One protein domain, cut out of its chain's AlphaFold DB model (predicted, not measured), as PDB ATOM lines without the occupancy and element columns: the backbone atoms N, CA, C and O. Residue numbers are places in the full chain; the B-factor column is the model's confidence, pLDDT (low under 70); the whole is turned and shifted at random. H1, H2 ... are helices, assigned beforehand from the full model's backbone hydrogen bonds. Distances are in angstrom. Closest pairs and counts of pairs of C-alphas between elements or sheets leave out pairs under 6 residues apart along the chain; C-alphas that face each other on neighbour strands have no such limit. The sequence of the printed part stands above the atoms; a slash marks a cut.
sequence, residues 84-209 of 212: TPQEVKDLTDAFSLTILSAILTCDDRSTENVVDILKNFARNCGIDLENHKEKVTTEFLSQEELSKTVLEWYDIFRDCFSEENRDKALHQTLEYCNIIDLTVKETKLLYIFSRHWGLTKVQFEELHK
ATOM      1  N   THR A  84      12.373  -8.581   6.173       73.31
ATOM      2  CA  THR A  84      11.957  -7.186   6.063       73.31
ATOM      3  C   THR A  84      12.037  -6.495   7.430       73.31
ATOM      4  O   THR A  84      11.961  -7.163   8.462       73.31
ATOM      5  N   PRO A  85      12.122  -5.151   7.487       72.62
ATOM      6  CA  PRO A  85      12.117  -4.427   8.762       72.62
ATOM      7  C   PRO A  85      10.927  -4.775   9.668       72.62
ATOM      8  O   PRO A  85      11.072  -4.792  10.887       72.62
ATOM      9  N   GLN A  86       9.768  -5.092   9.080       76.25
ATOM     10  CA  GLN A  86       8.593  -5.531   9.831       76.25
ATOM     11  C   GLN A  86       8.797  -6.922  10.446       76.25
ATOM     12  O   GLN A  86       8.536  -7.102  11.626       76.25
ATOM     13  N   GLU A  87       9.336  -7.887   9.698       73.50
ATOM     14  CA  GLU A  87       9.618  -9.230  10.226       73.50
ATOM     15  C   GLU A  87      10.694  -9.205  11.319       73.50
ATOM     16  O   GLU A  87      10.594  -9.939  12.300       73.50
ATOM     17  N   VAL A  88      11.705  -8.338  11.183       70.75
ATOM     18  CA  VAL A  88      12.704  -8.087  12.235       70.75
ATOM     19  C   VAL A  88      12.033  -7.579  13.511       70.75
ATOM     20  O   VAL A  88      12.344  -8.058  14.605       70.75
ATOM     21  N   LYS A  89      11.087  -6.644  13.373       74.25
ATOM     22  CA  LYS A  89      10.313  -6.120  14.500       74.25
ATOM     23  C   LYS A  89       9.485  -7.225  15.159       74.25
ATOM     24  O   LYS A  89       9.629  -7.438  16.355       74.25
ATOM     25  N   ASP A  90       8.718  -7.988  14.384       74.94
ATOM     26  CA  ASP A  90       7.863  -9.065  14.902       74.94
ATOM     27  C   ASP A  90       8.676 -10.144  15.647       74.94
ATOM     28  O   ASP A  90       8.222 -10.734  16.629       74.94
ATOM     29  N   LEU A  91       9.905 -10.420  15.195       72.25
ATOM     30  CA  LEU A  91      10.824 -11.331  15.886       72.25
ATOM     31  C   LEU A  91      11.337 -10.742  17.195       72.25
ATOM     32  O   LEU A  91      11.439 -11.462  18.184       72.25
ATOM     33  N   THR A  92      11.656  -9.449  17.194       73.44
ATOM     34  CA  THR A  92      12.129  -8.724  18.382       73.44
ATOM     35  C   THR A  92      11.037  -8.676  19.442       73.44
ATOM     36  O   THR A  92      11.299  -8.919  20.622       73.44
ATOM     37  N   ASP A  93       9.799  -8.451  19.015       75.88
ATOM     38  CA  ASP A  93       8.618  -8.421  19.867       75.88
ATOM     39  C   ASP A  93       8.349  -9.807  20.481       75.88
ATOM     40  O   ASP A  93       8.193  -9.930  21.700       75.88
ATOM     41  N   ALA A  94       8.396 -10.870  19.666       73.25
ATOM     42  CA  ALA A  94       8.257 -12.249  20.141       73.25
ATOM     43  C   ALA A  94       9.349 -12.626  21.153       73.25
ATOM     44  O   ALA A  94       9.056 -13.171  22.215       73.25
ATOM     45  N   PHE A  95      10.602 -12.288  20.853       74.62
ATOM     46  CA  PHE A  95      11.732 -12.566  21.730       74.62
ATOM     47  C   PHE A  95      11.654 -11.820  23.061       74.62
ATOM     48  O   PHE A  95      11.872 -12.413  24.119       74.62
ATOM     49  N   SER A  96      11.286 -10.538  23.015       74.88
ATOM     50  CA  SER A  96      11.099  -9.716  24.211       74.88
ATOM     51  C   SER A  96      10.027 -10.318  25.120       74.88
ATOM     52  O   SER A  96      10.234 -10.416  26.328       74.88
ATOM     53  N   LEU A  97       8.920 -10.801  24.543       75.44
ATOM     54  CA  LEU A  97       7.875 -11.515  25.281       75.44
ATOM     55  C   LEU A  97       8.378 -12.830  25.889       75.44
ATOM     56  O   LEU A  97       8.049 -13.126  27.038       75.44
ATOM     57  N   THR A  98       9.190 -13.604  25.165       74.00
ATOM     58  CA  THR A  98       9.768 -14.859  25.671       74.00
ATOM     59  C   THR A  98      10.722 -14.619  26.841       74.00
ATOM     60  O   THR A  98      10.579 -15.273  27.875       74.00
ATOM     61  N   ILE A  99      11.659 -13.668  26.723       74.88
ATOM     62  CA  ILE A  99      12.560 -13.300  27.829       74.88
ATOM     63  C   ILE A  99      11.748 -12.827  29.027       74.88
ATOM     64  O   ILE A  99      11.992 -13.258  30.151       74.88
ATOM     65  N   LEU A 100      10.788 -11.936  28.795       76.31
ATOM     66  CA  LEU A 100      10.005 -11.356  29.869       76.31
ATOM     67  C   LEU A 100       9.179 -12.421  30.596       76.31
ATOM     68  O   LEU A 100       9.153 -12.440  31.824       76.31
ATOM     69  N   SER A 101       8.574 -13.347  29.854       75.06
ATOM     70  CA  SER A 101       7.896 -14.512  30.423       75.06
ATOM     71  C   SER A 101       8.854 -15.346  31.279       75.06
ATOM     72  O   SER A 101       8.542 -15.652  32.429       75.06
ATOM     73  N   ALA A 102      10.062 -15.632  30.780       74.44
ATOM     74  CA  ALA A 102      11.074 -16.382  31.524       74.44
ATOM     75  C   ALA A 102      11.518 -15.667  32.812       74.44
ATOM     76  O   ALA A 102      11.676 -16.301  33.851       74.44
ATOM     77  N   ILE A 103      11.690 -14.344  32.772       75.25
ATOM     78  CA  ILE A 103      12.072 -13.546  33.942       75.25
ATOM     79  C   ILE A 103      10.952 -13.544  34.986       75.25
ATOM     80  O   ILE A 103      11.208 -13.825  36.154       75.25
ATOM     81  N   LEU A 104       9.715 -13.268  34.569       75.88
ATOM     82  CA  LEU A 104       8.568 -13.130  35.471       75.88
ATOM     83  C   LEU A 104       8.117 -14.459  36.090       75.88
ATOM     84  O   LEU A 104       7.514 -14.457  37.158       75.88
ATOM     85  N   THR A 105       8.400 -15.582  35.429       72.31
ATOM     86  CA  THR A 105       8.129 -16.934  35.949       72.31
ATOM     87  C   THR A 105       9.233 -17.459  36.870       72.31
ATOM     88  O   THR A 105       9.039 -18.472  37.537       72.31
ATOM     89  N   CYS A 106      10.390 -16.786  36.936       68.12
ATOM     90  CA  CYS A 106      11.476 -17.150  37.851       68.12
ATOM     91  C   CYS A 106      11.277 -16.633  39.285       68.12
ATOM     92  O   CYS A 106      11.964 -17.097  40.204       68.12
ATOM     93  N   ASP A 107      10.416 -15.639  39.486       66.56
ATOM     94  CA  ASP A 107       9.926 -15.257  40.811       66.56
ATOM     95  C   ASP A 107       8.576 -15.946  41.035       66.56
ATOM     96  O   ASP A 107       7.851 -16.166  40.070       66.56
ATOM     97  N   ASP A 108       8.224 -16.284  42.280       65.38
ATOM     98  CA  ASP A 108       6.975 -16.988  42.641       65.38
ATOM     99  C   ASP A 108       5.700 -16.131  42.398       65.38
ATOM    100  O   ASP A 108       4.712 -16.205  43.134       65.38
ATOM    101  N   ARG A 109       5.709 -15.258  41.382       71.38
ATOM    102  CA  ARG A 109       4.543 -14.530  40.898       71.38
ATOM    103  C   ARG A 109       3.488 -15.543  40.478       71.38
ATOM    104  O   ARG A 109       3.769 -16.524  39.792       71.38
ATOM    105  N   SER A 110       2.241 -15.271  40.857       69.25
ATOM    106  CA  SER A 110       1.130 -16.067  40.355       69.25
ATOM    107  C   SER A 110       1.075 -15.980  38.831       69.25
ATOM    108  O   SER A 110       1.281 -14.921  38.233       69.25
ATOM    109  N   THR A 111       0.749 -17.106  38.209       66.62
ATOM    110  CA  THR A 111       0.546 -17.246  36.767       66.62
ATOM    111  C   THR A 111      -0.369 -16.146  36.210       66.62
ATOM    112  O   THR A 111      -0.048 -15.534  35.197       66.62
ATOM    113  N   GLU A 112      -1.460 -15.826  36.915       65.69
ATOM    114  CA  GLU A 112      -2.402 -14.758  36.548       65.69
ATOM    115  C   GLU A 112      -1.741 -13.371  36.497       65.69
ATOM    116  O   GLU A 112      -1.913 -12.648  35.516       65.69
ATOM    117  N   ASN A 113      -0.900 -13.032  37.483       73.12
ATOM    118  CA  ASN A 113      -0.166 -11.766  37.485       73.12
ATOM    119  C   ASN A 113       0.824 -11.682  36.316       73.12
ATOM    120  O   ASN A 113       0.976 -10.620  35.714       73.12
ATOM    121  N   VAL A 114       1.491 -12.789  35.972       71.56
ATOM    122  CA  VAL A 114       2.417 -12.834  34.830       71.56
ATOM    123  C   VAL A 114       1.669 -12.616  33.512       71.56
ATOM    124  O   VAL A 114       2.108 -11.800  32.701       71.56
ATOM    125  N   VAL A 115       0.516 -13.270  33.312       70.94
ATOM    126  CA  VAL A 115      -0.318 -13.064  32.110       70.94
ATOM    127  C   VAL A 115      -0.716 -11.600  31.963       70.94
ATOM    128  O   VAL A 115      -0.612 -11.044  30.868       70.94
ATOM    129  N   ASP A 116      -1.178 -10.968  33.038       74.62
ATOM    130  CA  ASP A 116      -1.653  -9.586  32.980       74.62
ATOM    131  C   ASP A 116      -0.518  -8.597  32.702       74.62
ATOM    132  O   ASP A 116      -0.693  -7.664  31.912       74.62
ATOM    133  N   ILE A 117       0.671  -8.834  33.265       75.31
ATOM    134  CA  ILE A 117       1.871  -8.051  32.950       75.31
ATOM    135  C   ILE A 117       2.237  -8.207  31.471       75.31
ATOM    136  O   ILE A 117       2.420  -7.198  30.792       75.31
ATOM    137  N   LEU A 118       2.276  -9.437  30.943       75.00
ATOM    138  CA  LEU A 118       2.592  -9.700  29.532       75.00
ATOM    139  C   LEU A 118       1.560  -9.077  28.580       75.00
ATOM    140  O   LEU A 118       1.932  -8.494  27.561       75.00
ATOM    141  N   LYS A 119       0.266  -9.132  28.921       76.50
ATOM    142  CA  LYS A 119      -0.809  -8.502  28.137       76.50
ATOM    143  C   LYS A 119      -0.699  -6.984  28.113       76.50
ATOM    144  O   LYS A 119      -0.842  -6.374  27.052       76.50
ATOM    145  N   ASN A 120      -0.457  -6.372  29.269       75.88
ATOM    146  CA  ASN A 120      -0.287  -4.925  29.367       75.88
ATOM    147  C   ASN A 120       0.974  -4.467  28.635       75.88
ATOM    148  O   ASN A 120       0.933  -3.486  27.897       75.88
ATOM    149  N   PHE A 121       2.063  -5.216  28.782       75.50
ATOM    150  CA  PHE A 121       3.304  -4.985  28.065       75.50
ATOM    151  C   PHE A 121       3.102  -5.026  26.544       75.50
ATOM    152  O   PHE A 121       3.429  -4.057  25.857       75.50
ATOM    153  N   ALA A 122       2.486  -6.093  26.025       74.88
ATOM    154  CA  ALA A 122       2.225  -6.230  24.597       74.88
ATOM    155  C   ALA A 122       1.350  -5.089  24.062       74.88
ATOM    156  O   ALA A 122       1.671  -4.491  23.037       74.88
ATOM    157  N   ARG A 123       0.298  -4.707  24.800       77.00
ATOM    158  CA  ARG A 123      -0.559  -3.569  24.439       77.00
ATOM    159  C   ARG A 123       0.223  -2.255  24.381       77.00
ATOM    160  O   ARG A 123       0.055  -1.501  23.427       77.00
ATOM    161  N   ASN A 124       1.076  -1.988  25.371       72.31
ATOM    162  CA  ASN A 124       1.863  -0.753  25.444       72.31
ATOM    163  C   ASN A 124       2.913  -0.657  24.331       72.31
ATOM    164  O   ASN A 124       3.226   0.441  23.877       72.31
ATOM    165  N   CYS A 125       3.423  -1.799  23.874       68.94
ATOM    166  CA  CYS A 125       4.423  -1.870  22.812       68.94
ATOM    167  C   CYS A 125       3.800  -2.016  21.410       68.94
ATOM    168  O   CYS A 125       4.518  -2.004  20.412       68.94
ATOM    169  N   GLY A 126       2.467  -2.123  21.318       72.25
ATOM    170  CA  GLY A 126       1.756  -2.348  20.058       72.25
ATOM    171  C   GLY A 126       2.015  -3.731  19.452       72.25
ATOM    172  O   GLY A 126       1.968  -3.873  18.232       72.25
ATOM    173  N   ILE A 127       2.321  -4.721  20.293       74.12
ATOM    174  CA  ILE A 127       2.585  -6.105  19.900       74.12
ATOM    175  C   ILE A 127       1.251  -6.838  19.774       74.12
ATOM    176  O   ILE A 127       0.472  -6.911  20.731       74.12
ATOM    177  N   ASP A 128       0.992  -7.407  18.599       70.75
ATOM    178  CA  ASP A 128      -0.204  -8.208  18.361       70.75
ATOM    179  C   ASP A 128      -0.031  -9.622  18.931       70.75
ATOM    180  O   ASP A 128       0.532 -10.515  18.298       70.75
ATOM    181  N   LEU A 129      -0.530  -9.827  20.152       65.25
ATOM    182  CA  LEU A 129      -0.478 -11.125  20.825       65.25
ATOM    183  C   LEU A 129      -1.146 -12.244  20.021       65.25
ATOM    184  O   LEU A 129      -0.709 -13.385  20.142       65.25
ATOM    185  N   GLU A 130      -2.166 -11.952  19.207       63.03
ATOM    186  CA  GLU A 130      -2.856 -12.970  18.403       63.03
ATOM    187  C   GLU A 130      -1.922 -13.559  17.336       63.03
ATOM    188  O   GLU A 130      -1.881 -14.778  17.169       63.03
ATOM    189  N   ASN A 131      -1.082 -12.727  16.709       60.88
ATOM    190  CA  ASN A 131      -0.060 -13.168  15.748       60.88
ATOM    191  C   ASN A 131       1.101 -13.934  16.396       60.88
ATOM    192  O   ASN A 131       1.864 -14.619  15.712       60.88
ATOM    193  N   HIS A 132       1.243 -13.829  17.716       59.12
ATOM    194  CA  HIS A 132       2.313 -14.469  18.469       59.12
ATOM    195  C   HIS A 132       1.833 -15.619  19.358       59.12
ATOM    196  O   HIS A 132       2.675 -16.232  20.001       59.12
ATOM    197  N   LYS A 133       0.544 -15.985  19.353       52.00
ATOM    198  CA  LYS A 133      -0.029 -17.052  20.202       52.00
ATOM    199  C   LYS A 133       0.672 -18.409  20.102       52.00
ATOM    200  O   LYS A 133       0.773 -19.110  21.101       52.00
ATOM    201  N   GLU A 134       1.164 -18.779  18.920       48.16
ATOM    202  CA  GLU A 134       1.911 -20.036  18.726       48.16
ATOM    203  C   GLU A 134       3.355 -19.974  19.256       48.16
ATOM    204  O   GLU A 134       3.955 -21.009  19.520       48.16
ATOM    205  N   LYS A 135       3.931 -18.771  19.396       49.34
ATOM    206  CA  LYS A 135       5.335 -18.544  19.804       49.34
ATOM    207  C   LYS A 135       5.470 -18.104  21.260       49.34
ATOM    208  O   LYS A 135       6.452 -18.413  21.924       49.34
ATOM    209  N   VAL A 136       4.482 -17.357  21.728       46.88
ATOM    210  CA  VAL A 136       4.232 -16.982  23.113       46.88
ATOM    211  C   VAL A 136       3.135 -17.931  23.554       46.88
ATOM    212  O   VAL A 136       1.969 -17.556  23.664       46.88
ATOM    213  N   THR A 137       3.490 -19.206  23.677       46.25
ATOM    214  CA  THR A 137       2.574 -20.208  24.194       46.25
ATOM    215  C   THR A 137       2.043 -19.701  25.528       46.25
ATOM    216  O   THR A 137       2.767 -19.505  26.499       46.25
ATOM    217  N   THR A 138       0.735 -19.465  25.562       40.59
ATOM    218  CA  THR A 138      -0.051 -19.279  26.786       40.59
ATOM    219  C   THR A 138      -0.023 -20.522  27.682       40.59
ATOM    220  O   THR A 138      -0.518 -20.482  28.806       40.59
ATOM    221  N   GLU A 139       0.561 -21.619  27.202       42.56
ATOM    222  CA  GLU A 139       1.052 -22.710  28.028       42.56
ATOM    223  C   GLU A 139       2.401 -22.297  28.602       42.56
ATOM    224  O   GLU A 139       3.412 -22.252  27.903       42.56
ATOM    225  N   PHE A 140       2.372 -21.940  29.884       49.66
ATOM    226  CA  PHE A 140       3.541 -21.703  30.714       49.66
ATOM    227  C   PHE A 140       4.500 -22.878  30.571       49.66
ATOM    228  O   PHE A 140       4.324 -23.920  31.199       49.66
ATOM    229  N   LEU A 141       5.482 -22.698  29.694       50.00
ATOM    230  CA  LEU A 141       6.591 -23.612  29.521       50.00
ATOM    231  C   LEU A 141       7.212 -23.843  30.902       50.00
ATOM    232  O   LEU A 141       7.389 -22.904  31.686       50.00
ATOM    233  N   SER A 142       7.529 -25.095  31.218       54.22
ATOM    234  CA  SER A 142       8.315 -25.400  32.411       54.22
ATOM    235  C   SER A 142       9.622 -24.593  32.397       54.22
ATOM    236  O   SER A 142      10.105 -24.179  31.343       54.22
ATOM    237  N   GLN A 143      10.235 -24.363  33.561       54.34
ATOM    238  CA  GLN A 143      11.478 -23.582  33.653       54.34
ATOM    239  C   GLN A 143      12.593 -24.118  32.722       54.34
ATOM    240  O   GLN A 143      13.399 -23.349  32.191       54.34
ATOM    241  N   GLU A 144      12.612 -25.432  32.486       55.47
ATOM    242  CA  GLU A 144      13.524 -26.106  31.557       55.47
ATOM    243  C   GLU A 144      13.190 -25.800  30.085       55.47
ATOM    244  O   GLU A 144      14.077 -25.447  29.305       55.47
ATOM    245  N   GLU A 145      11.909 -25.837  29.713       58.25
ATOM    246  CA  GLU A 145      11.437 -25.482  28.371       58.25
ATOM    247  C   GLU A 145      11.607 -23.988  28.065       58.25
ATOM    248  O   GLU A 145      11.990 -23.639  26.949       58.25
ATOM    249  N   LEU A 146      11.405 -23.105  29.050       60.62
ATOM    250  CA  LEU A 146      11.700 -21.670  28.937       60.62
ATOM    251  C   LEU A 146      13.181 -21.440  28.668       60.62
ATOM    252  O   LEU A 146      13.531 -20.718  27.738       60.62
ATOM    253  N   SER A 147      14.055 -22.082  29.444       59.16
ATOM    254  CA  SER A 147      15.506 -21.947  29.281       59.16
ATOM    255  C   SER A 147      15.953 -22.411  27.894       59.16
ATOM    256  O   SER A 147      16.716 -21.717  27.225       59.16
ATOM    257  N   LYS A 148      15.424 -23.545  27.424       63.44
ATOM    258  CA  LYS A 148      15.696 -24.062  26.080       63.44
ATOM    259  C   LYS A 148      15.185 -23.116  24.993       63.44
ATOM    260  O   LYS A 148      15.928 -22.794  24.075       63.44
ATOM    261  N   THR A 149      13.959 -22.621  25.135       64.88
ATOM    262  CA  THR A 149      13.339 -21.703  24.173       64.88
ATOM    263  C   THR A 149      14.111 -20.387  24.096       64.88
ATOM    264  O   THR A 149      14.417 -19.915  23.006       64.88
ATOM    265  N   VAL A 150      14.508 -19.810  25.233       65.44
ATOM    266  CA  VAL A 150      15.310 -18.577  25.256       65.44
ATOM    267  C   VAL A 150      16.675 -18.785  24.597       65.44
ATOM    268  O   VAL A 150      17.119 -17.908  23.860       65.44
ATOM    269  N   LEU A 151      17.327 -19.934  24.808       65.88
ATOM    270  CA  LEU A 151      18.593 -20.263  24.140       65.88
ATOM    271  C   LEU A 151      18.421 -20.458  22.627       65.88
ATOM    272  O   LEU A 151      19.225 -19.944  21.855       65.88
ATOM    273  N   GLU A 152      17.353 -21.130  22.195       67.38
ATOM    274  CA  GLU A 152      17.031 -21.281  20.772       67.38
ATOM    275  C   GLU A 152      16.804 -19.918  20.108       67.38
ATOM    276  O   GLU A 152      17.356 -19.638  19.045       67.38
ATOM    277  N   TRP A 153      16.045 -19.031  20.753       68.88
ATOM    278  CA  TRP A 153      15.843 -17.675  20.253       68.88
ATOM    279  C   TRP A 153      17.109 -16.825  20.300       68.88
ATOM    280  O   TRP A 153      17.340 -16.041  19.382       68.88
ATOM    281  N   TYR A 154      17.945 -16.990  21.325       70.25
ATOM    282  CA  TYR A 154      19.251 -16.345  21.400       70.25
ATOM    283  C   TYR A 154      20.127 -16.738  20.207       70.25
ATOM    284  O   TYR A 154      20.693 -15.859  19.562       70.25
ATOM    285  N   ASP A 155      20.200 -18.027  19.873       68.50
ATOM    286  CA  ASP A 155      20.967 -18.504  18.721       68.50
ATOM    287  C   ASP A 155      20.396 -17.954  17.405       68.50
ATOM    288  O   ASP A 155      21.154 -17.483  16.558       68.50
ATOM    289  N   ILE A 156      19.065 -17.909  17.254       68.25
ATOM    290  CA  ILE A 156      18.417 -17.258  16.103       68.25
ATOM    291  C   ILE A 156      18.825 -15.782  16.030       68.25
ATOM    292  O   ILE A 156      19.266 -15.316  14.982       68.25
ATOM    293  N   PHE A 157      18.734 -15.033  17.127       67.88
ATOM    294  CA  PHE A 157      19.093 -13.617  17.127       67.88
ATOM    295  C   PHE A 157      20.577 -13.385  16.849       67.88
ATOM    296  O   PHE A 157      20.930 -12.529  16.039       67.88
ATOM    297  N   ARG A 158      21.452 -14.180  17.468       70.81
ATOM    298  CA  ARG A 158      22.900 -14.106  17.268       70.81
ATOM    299  C   ARG A 158      23.278 -14.394  15.819       70.81
ATOM    300  O   ARG A 158      24.102 -13.663  15.271       70.81
ATOM    301  N   ASP A 159      22.697 -15.433  15.225       64.81
ATOM    302  CA  ASP A 159      23.165 -15.998  13.957       64.81
ATOM    303  C   ASP A 159      22.433 -15.438  12.729       64.81
ATOM    304  O   ASP A 159      22.956 -15.531  11.616       64.81
ATOM    305  N   CYS A 160      21.235 -14.871  12.904       63.78
ATOM    306  CA  CYS A 160      20.404 -14.392  11.793       63.78
ATOM    307  C   CYS A 160      20.472 -12.877  11.584       63.78
ATOM    308  O   CYS A 160      20.115 -12.403  10.508       63.78
ATOM    309  N   PHE A 161      20.920 -12.115  12.583       66.00
ATOM    310  CA  PHE A 161      20.914 -10.656  12.535       66.00
ATOM    311  C   PHE A 161      22.332 -10.098  12.494       66.00
ATOM    312  O   PHE A 161      23.247 -10.610  13.142       66.00
ATOM    313  N   SER A 162      22.511  -9.013  11.735       68.81
ATOM    314  CA  SER A 162      23.733  -8.214  11.799       68.81
ATOM    315  C   SER A 162      23.938  -7.677  13.214       68.81
ATOM    316  O   SER A 162      22.979  -7.492  13.962       68.81
ATOM    317  N   GLU A 163      25.186  -7.384  13.572       68.62
ATOM    318  CA  GLU A 163      25.531  -6.803  14.872       68.62
ATOM    319  C   GLU A 163      24.698  -5.552  15.188       68.62
ATOM    320  O   GLU A 163      24.072  -5.491  16.238       68.62
ATOM    321  N   GLU A 164      24.541  -4.653  14.213       70.00
ATOM    322  CA  GLU A 164      23.686  -3.467  14.334       70.00
ATOM    323  C   GLU A 164      22.214  -3.804  14.637       70.00
ATOM    324  O   GLU A 164      21.569  -3.136  15.446       70.00
ATOM    325  N   ASN A 165      21.654  -4.833  13.994       69.00
ATOM    326  CA  ASN A 165      20.264  -5.227  14.218       69.00
ATOM    327  C   ASN A 165      20.081  -5.948  15.557       69.00
ATOM    328  O   ASN A 165      19.036  -5.787  16.184       69.00
ATOM    329  N   ARG A 166      21.089  -6.699  16.014       71.38
ATOM    330  CA  ARG A 166      21.100  -7.283  17.361       71.38
ATOM    331  C   ARG A 166      21.124  -6.179  18.410       71.38
ATOM    332  O   ARG A 166      20.279  -6.184  19.294       71.38
ATOM    333  N   ASP A 167      22.001  -5.193  18.274       70.94
ATOM    334  CA  ASP A 167      22.082  -4.089  19.234       70.94
ATOM    335  C   ASP A 167      20.767  -3.307  19.305       70.94
ATOM    336  O   ASP A 167      20.270  -3.025  20.395       70.94
ATOM    337  N   LYS A 168      20.134  -3.032  18.156       70.38
ATOM    338  CA  LYS A 168      18.799  -2.412  18.114       70.38
ATOM    339  C   LYS A 168      17.739  -3.269  18.801       70.38
ATOM    340  O   LYS A 168      16.982  -2.736  19.608       70.38
ATOM    341  N   ALA A 169      17.697  -4.571  18.515       69.00
ATOM    342  CA  ALA A 169      16.746  -5.487  19.138       69.00
ATOM    343  C   ALA A 169      16.939  -5.548  20.659       69.00
ATOM    344  O   ALA A 169      15.976  -5.448  21.408       69.00
ATOM    345  N   LEU A 170      18.187  -5.622  21.117       72.31
ATOM    346  CA  LEU A 170      18.554  -5.647  22.528       72.31
ATOM    347  C   LEU A 170      18.190  -4.351  23.252       72.31
ATOM    348  O   LEU A 170      17.617  -4.395  24.340       72.31
ATOM    349  N   HIS A 171      18.497  -3.200  22.650       74.12
ATOM    350  CA  HIS A 171      18.091  -1.897  23.169       74.12
ATOM    351  C   HIS A 171      16.575  -1.811  23.296       74.12
ATOM    352  O   HIS A 171      16.075  -1.439  24.354       74.12
ATOM    353  N   GLN A 172      15.854  -2.228  22.258       72.12
ATOM    354  CA  GLN A 172      14.399  -2.229  22.248       72.12
ATOM    355  C   GLN A 172      13.830  -3.173  23.321       72.12
ATOM    356  O   GLN A 172      12.956  -2.767  24.080       72.12
ATOM    357  N   THR A 173      14.380  -4.383  23.482       71.75
ATOM    358  CA  THR A 173      14.007  -5.319  24.558       71.75
ATOM    359  C   THR A 173      14.262  -4.732  25.951       71.75
ATOM    360  O   THR A 173      13.436  -4.891  26.846       71.75
ATOM    361  N   LEU A 174      15.375  -4.027  26.161       75.69
ATOM    362  CA  LEU A 174      15.682  -3.400  27.452       75.69
ATOM    363  C   LEU A 174      14.785  -2.189  27.743       75.69
ATOM    364  O   LEU A 174      14.309  -2.037  28.868       75.69
ATOM    365  N   GLU A 175      14.498  -1.359  26.739       74.19
ATOM    366  CA  GLU A 175      13.512  -0.277  26.845       74.19
ATOM    367  C   GLU A 175      12.128  -0.815  27.213       74.19
ATOM    368  O   GLU A 175      11.439  -0.256  28.063       74.19
ATOM    369  N   TYR A 176      11.760  -1.943  26.621       73.19
ATOM    370  CA  TYR A 176      10.550  -2.688  26.916       73.19
ATOM    371  C   TYR A 176      10.506  -3.221  28.349       73.19
ATOM    372  O   TYR A 176       9.501  -3.035  29.041       73.19
ATOM    373  N   CYS A 177      11.600  -3.798  28.844       70.81
ATOM    374  CA  CYS A 177      11.686  -4.239  30.234       70.81
ATOM    375  C   CYS A 177      11.610  -3.077  31.240       70.81
ATOM    376  O   CYS A 177      11.057  -3.263  32.319       70.81
ATOM    377  N   ASN A 178      12.070  -1.869  30.887       72.88
ATOM    378  CA  ASN A 178      11.974  -0.691  31.763       72.88
ATOM    379  C   ASN A 178      10.530  -0.246  32.058       72.88
ATOM    380  O   ASN A 178      10.300   0.490  33.021       72.88
ATOM    381  N   ILE A 179       9.562  -0.653  31.232       71.44
ATOM    382  CA  ILE A 179       8.133  -0.350  31.426       71.44
ATOM    383  C   ILE A 179       7.551  -1.187  32.578       71.44
ATOM    384  O   ILE A 179       6.489  -0.869  33.112       71.44
ATOM    385  N   ILE A 180       8.246  -2.251  32.982       74.31
ATOM    386  CA  ILE A 180       7.779  -3.219  33.966       74.31
ATOM    387  C   ILE A 180       8.558  -3.023  35.261       74.31
ATOM    388  O   ILE A 180       9.781  -2.890  35.264       74.31
ATOM    389  N   ASP A 181       7.848  -3.028  36.386       78.38
ATOM    390  CA  ASP A 181       8.492  -3.062  37.695       78.38
ATOM    391  C   ASP A 181       8.995  -4.480  37.992       78.38
ATOM    392  O   ASP A 181       8.279  -5.343  38.516       78.38
ATOM    393  N   LEU A 182      10.250  -4.703  37.601       79.69
ATOM    394  CA  LEU A 182      11.015  -5.904  37.906       79.69
ATOM    395  C   LEU A 182      11.520  -5.875  39.357       79.69
ATOM    396  O   LEU A 182      11.947  -4.837  39.871       79.69
ATOM    397  N   THR A 183      11.490  -7.027  40.024       82.56
ATOM    398  CA  THR A 183      12.124  -7.227  41.331       82.56
ATOM    399  C   THR A 183      13.647  -7.234  41.196       82.56
ATOM    400  O   THR A 183      14.199  -7.456  40.121       82.56
ATOM    401  N   VAL A 184      14.374  -7.075  42.307       80.06
ATOM    402  CA  VAL A 184      15.850  -7.152  42.309       80.06
ATOM    403  C   VAL A 184      16.360  -8.484  41.733       80.06
ATOM    404  O   VAL A 184      17.422  -8.534  41.110       80.06
ATOM    405  N   LYS A 185      15.621  -9.582  41.940       77.69
ATOM    406  CA  LYS A 185      15.961 -10.907  41.404       77.69
ATOM    407  C   LYS A 185      15.753 -10.951  39.889       77.69
ATOM    408  O   LYS A 185      16.638 -11.407  39.168       77.69
ATOM    409  N   GLU A 186      14.632 -10.424  39.414       80.69
ATOM    410  CA  GLU A 186      14.289 -10.333  37.994       80.69
ATOM    411  C   GLU A 186      15.257  -9.426  37.221       80.69
ATOM    412  O   GLU A 186      15.755  -9.814  36.166       80.69
ATOM    413  N   THR A 187      15.634  -8.277  37.787       81.31
ATOM    414  CA  THR A 187      16.644  -7.377  37.205       81.31
ATOM    415  C   THR A 187      18.010  -8.057  37.087       81.31
ATOM    416  O   THR A 187      18.707  -7.894  36.085       81.31
ATOM    417  N   LYS A 188      18.405  -8.871  38.077       79.81
ATOM    418  CA  LYS A 188      19.645  -9.665  37.994       79.81
ATOM    419  C   LYS A 188      19.589 -10.706  36.877       79.81
ATOM    420  O   LYS A 188      20.600 -10.916  36.212       79.81
ATOM    421  N   LEU A 189      18.440 -11.345  36.657       76.75
ATOM    422  CA  LEU A 189      18.260 -12.284  35.545       76.75
ATOM    423  C   LEU A 189      18.319 -11.567  34.196       76.75
ATOM    424  O   LEU A 189      19.038 -12.018  33.307       76.75
ATOM    425  N   LEU A 190      17.657 -10.413  34.071       80.56
ATOM    426  CA  LEU A 190      17.755  -9.565  32.882       80.56
ATOM    427  C   LEU A 190      19.212  -9.178  32.587       80.56
ATOM    428  O   LEU A 190      19.647  -9.234  31.439       80.56
ATOM    429  N   TYR A 191      19.992  -8.854  33.623       80.75
ATOM    430  CA  TYR A 191      21.422  -8.579  33.491       80.75
ATOM    431  C   TYR A 191      22.231  -9.797  33.008       80.75
ATOM    432  O   TYR A 191      23.145  -9.663  32.195       80.75
ATOM    433  N   ILE A 192      21.912 -11.006  33.475       77.50
ATOM    434  CA  ILE A 192      22.575 -12.232  33.004       77.50
ATOM    435  C   ILE A 192      22.265 -12.474  31.519       77.50
ATOM    436  O   ILE A 192      23.174 -12.780  30.745       77.50
ATOM    437  N   PHE A 193      21.016 -12.277  31.092       75.06
ATOM    438  CA  PHE A 193      20.647 -12.375  29.677       75.06
ATOM    439  C   PHE A 193      21.352 -11.322  28.822       75.06
ATOM    440  O   PHE A 193      21.911 -11.647  27.774       75.06
ATOM    441  N   SER A 194      21.401 -10.078  29.293       77.00
ATOM    442  CA  SER A 194      22.054  -8.975  28.586       77.00
ATOM    443  C   SER A 194      23.566  -9.211  28.426       77.00
ATOM    444  O   SER A 194      24.141  -8.952  27.369       77.00
ATOM    445  N   ARG A 195      24.204  -9.828  29.428       76.81
ATOM    446  CA  ARG A 195      25.600 -10.289  29.378       76.81
ATOM    447  C   ARG A 195      25.852 -11.342  28.304       76.81
ATOM    448  O   ARG A 195      26.898 -11.288  27.659       76.81
ATOM    449  N   HIS A 196      24.925 -12.277  28.095       71.44
ATOM    450  CA  HIS A 196      25.029 -13.238  26.991       71.44
ATOM    451  C   HIS A 196      24.975 -12.549  25.623       71.44
ATOM    452  O   HIS A 196      25.575 -13.038  24.673       71.44
ATOM    453  N   TRP A 197      24.352 -11.379  25.528       70.94
ATOM    454  CA  TRP A 197      24.358 -10.542  24.326       70.94
ATOM    455  C   TRP A 197      25.591  -9.638  24.189       70.94
ATOM    456  O   TRP A 197      25.686  -8.874  23.238       70.94
ATOM    457  N   GLY A 198      26.554  -9.729  25.108       72.19
ATOM    458  CA  GLY A 198      27.793  -8.955  25.043       72.19
ATOM    459  C   GLY A 198      27.722  -7.579  25.704       72.19
ATOM    460  O   GLY A 198      28.725  -6.867  25.699       72.19
ATOM    461  N   LEU A 199      26.602  -7.215  26.343       75.94
ATOM    462  CA  LEU A 199      26.530  -5.967  27.102       75.94
ATOM    463  C   LEU A 199      27.475  -5.998  28.305       75.94
ATOM    464  O   LEU A 199      27.513  -6.936  29.113       75.94
ATOM    465  N   THR A 200      28.218  -4.910  28.463       80.12
ATOM    466  CA  THR A 200      28.939  -4.627  29.700       80.12
ATOM    467  C   THR A 200      27.969  -4.197  30.799       80.12
ATOM    468  O   THR A 200      26.833  -3.795  30.548       80.12
ATOM    469  N   LYS A 201      28.430  -4.250  32.055       79.69
ATOM    470  CA  LYS A 201      27.653  -3.758  33.200       79.69
ATOM    471  C   LYS A 201      27.247  -2.289  33.037       79.69
ATOM    472  O   LYS A 201      26.100  -1.958  33.294       79.69
ATOM    473  N   VAL A 202      28.173  -1.457  32.563       79.62
ATOM    474  CA  VAL A 202      27.951  -0.017  32.372       79.62
ATOM    475  C   VAL A 202      26.866   0.228  31.325       79.62
ATOM    476  O   VAL A 202      25.905   0.932  31.603       79.62
ATOM    477  N   GLN A 203      26.957  -0.433  30.166       79.25
ATOM    478  CA  GLN A 203      25.940  -0.309  29.116       79.25
ATOM    479  C   GLN A 203      24.565  -0.789  29.593       79.25
ATOM    480  O   GLN A 203      23.550  -0.172  29.286       79.25
ATOM    481  N   PHE A 204      24.512  -1.873  30.371       81.31
ATOM    482  CA  PHE A 204      23.257  -2.329  30.959       81.31
ATOM    483  C   PHE A 204      22.656  -1.293  31.921       81.31
ATOM    484  O   PHE A 204      21.465  -1.016  31.843       81.31
ATOM    485  N   GLU A 205      23.465  -0.699  32.802       80.25
ATOM    486  CA  GLU A 205      23.024   0.320  33.767       80.25
ATOM    487  C   GLU A 205      22.542   1.614  33.090       80.25
ATOM    488  O   GLU A 205      21.553   2.207  33.531       80.25
ATOM    489  N   GLU A 206      23.202   2.025  32.003       78.56
ATOM    490  CA  GLU A 206      22.804   3.173  31.177       78.56
ATOM    491  C   GLU A 206      21.444   2.943  30.505       78.56
ATOM    492  O   GLU A 206      20.590   3.833  30.493       78.56
ATOM    493  N   LEU A 207      21.215   1.733  29.989       73.62
ATOM    494  CA  LEU A 207      19.975   1.365  29.306       73.62
ATOM    495  C   LEU A 207      18.829   1.080  30.269       73.62
ATOM    496  O   LEU A 207      17.686   1.444  29.999       73.62
ATOM    497  N   HIS A 208      19.124   0.483  31.417       72.00
ATOM    498  CA  HIS A 208      18.155   0.166  32.460       72.00
ATOM    499  C   HIS A 208      18.063   1.289  33.511       72.00
ATOM    500  O   HIS A 208      18.055   1.021  34.713       72.00
ATOM    501  N   LYS A 209      18.060   2.558  33.054       66.31
ATOM    502  CA  LYS A 209      17.883   3.819  33.818       66.31
ATOM    503  C   LYS A 209      18.099   3.702  35.342       66.31
ATOM    504  O   LYS A 209      17.213   4.042  36.127       66.31
TER     505      LYS A 209
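This is residues 84 to 209 of the 212 residues of an uncharacterized protein of Chitinophaga filiformis (UniProt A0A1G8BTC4). One long helix, H1, runs through the core, and H2, H4 and H5 pack round it, while H6 packs on H1 near residues 103 to 104. The short H7 lies at the outside, crosswise to H6 and away from H1. The printed part has 126 residues with seven named helices, H1 to H7 in chain order, and no named strand; the class is all helix. It is compact, with a radius of gyration of the C-alphas of 13.6 A, and rounded, spanning 36 by 33 by 28 A.

Start at the hub, H1, residues 85 to 105. H2, residues 111 to 125, forms a helical hairpin with it, a shallow tilt of 26 degrees; their closest C-alphas, Leu 104 and Val 114, are 6.2 A apart. H4, residues 143 to 160, touches H1 at Ala 102 and Leu 146, closest C-alphas 5.9 A apart. At Ser 96 and Thr 173, closest C-alphas 5.3 A apart, H1 touches H5, residues 163 to 177, at a steep tilt of 47 degrees, the same way. H6, residues 184 to 196, touches H1 with residues 186 to 190 alone; the closest C-alphas, Ile 103 and Glu 186, are 5.6 A apart. H7, residues 201 to 207, touches H6, closest C-alphas Tyr 191 and Phe 204 at 7.0 A, and is apart from H1. H3, residues 129 to 132, is close to H1 but not clearly touching. Every O i to N i+4 pair is within hydrogen-bond range in H1, H2, H4, H5, H6 and H7; H3 is too short for one.

Find C-alpha 85 at (12.117, -4.427, 8.762); from there H1 runs 30.2 A to C-alpha 105. H4 spans 25.3 A, H2 21.1 A and H5 20.8 A. H7 ends at C-alpha 207, (19.975, 1.365, 29.306).

The C-alphas farthest apart, Thr 84 and Asp 108, are 38.2 A apart. The printed part has no cut and no long link. Look for low confidence at residues 129 to 153, among the 43 residues with pLDDT under 70.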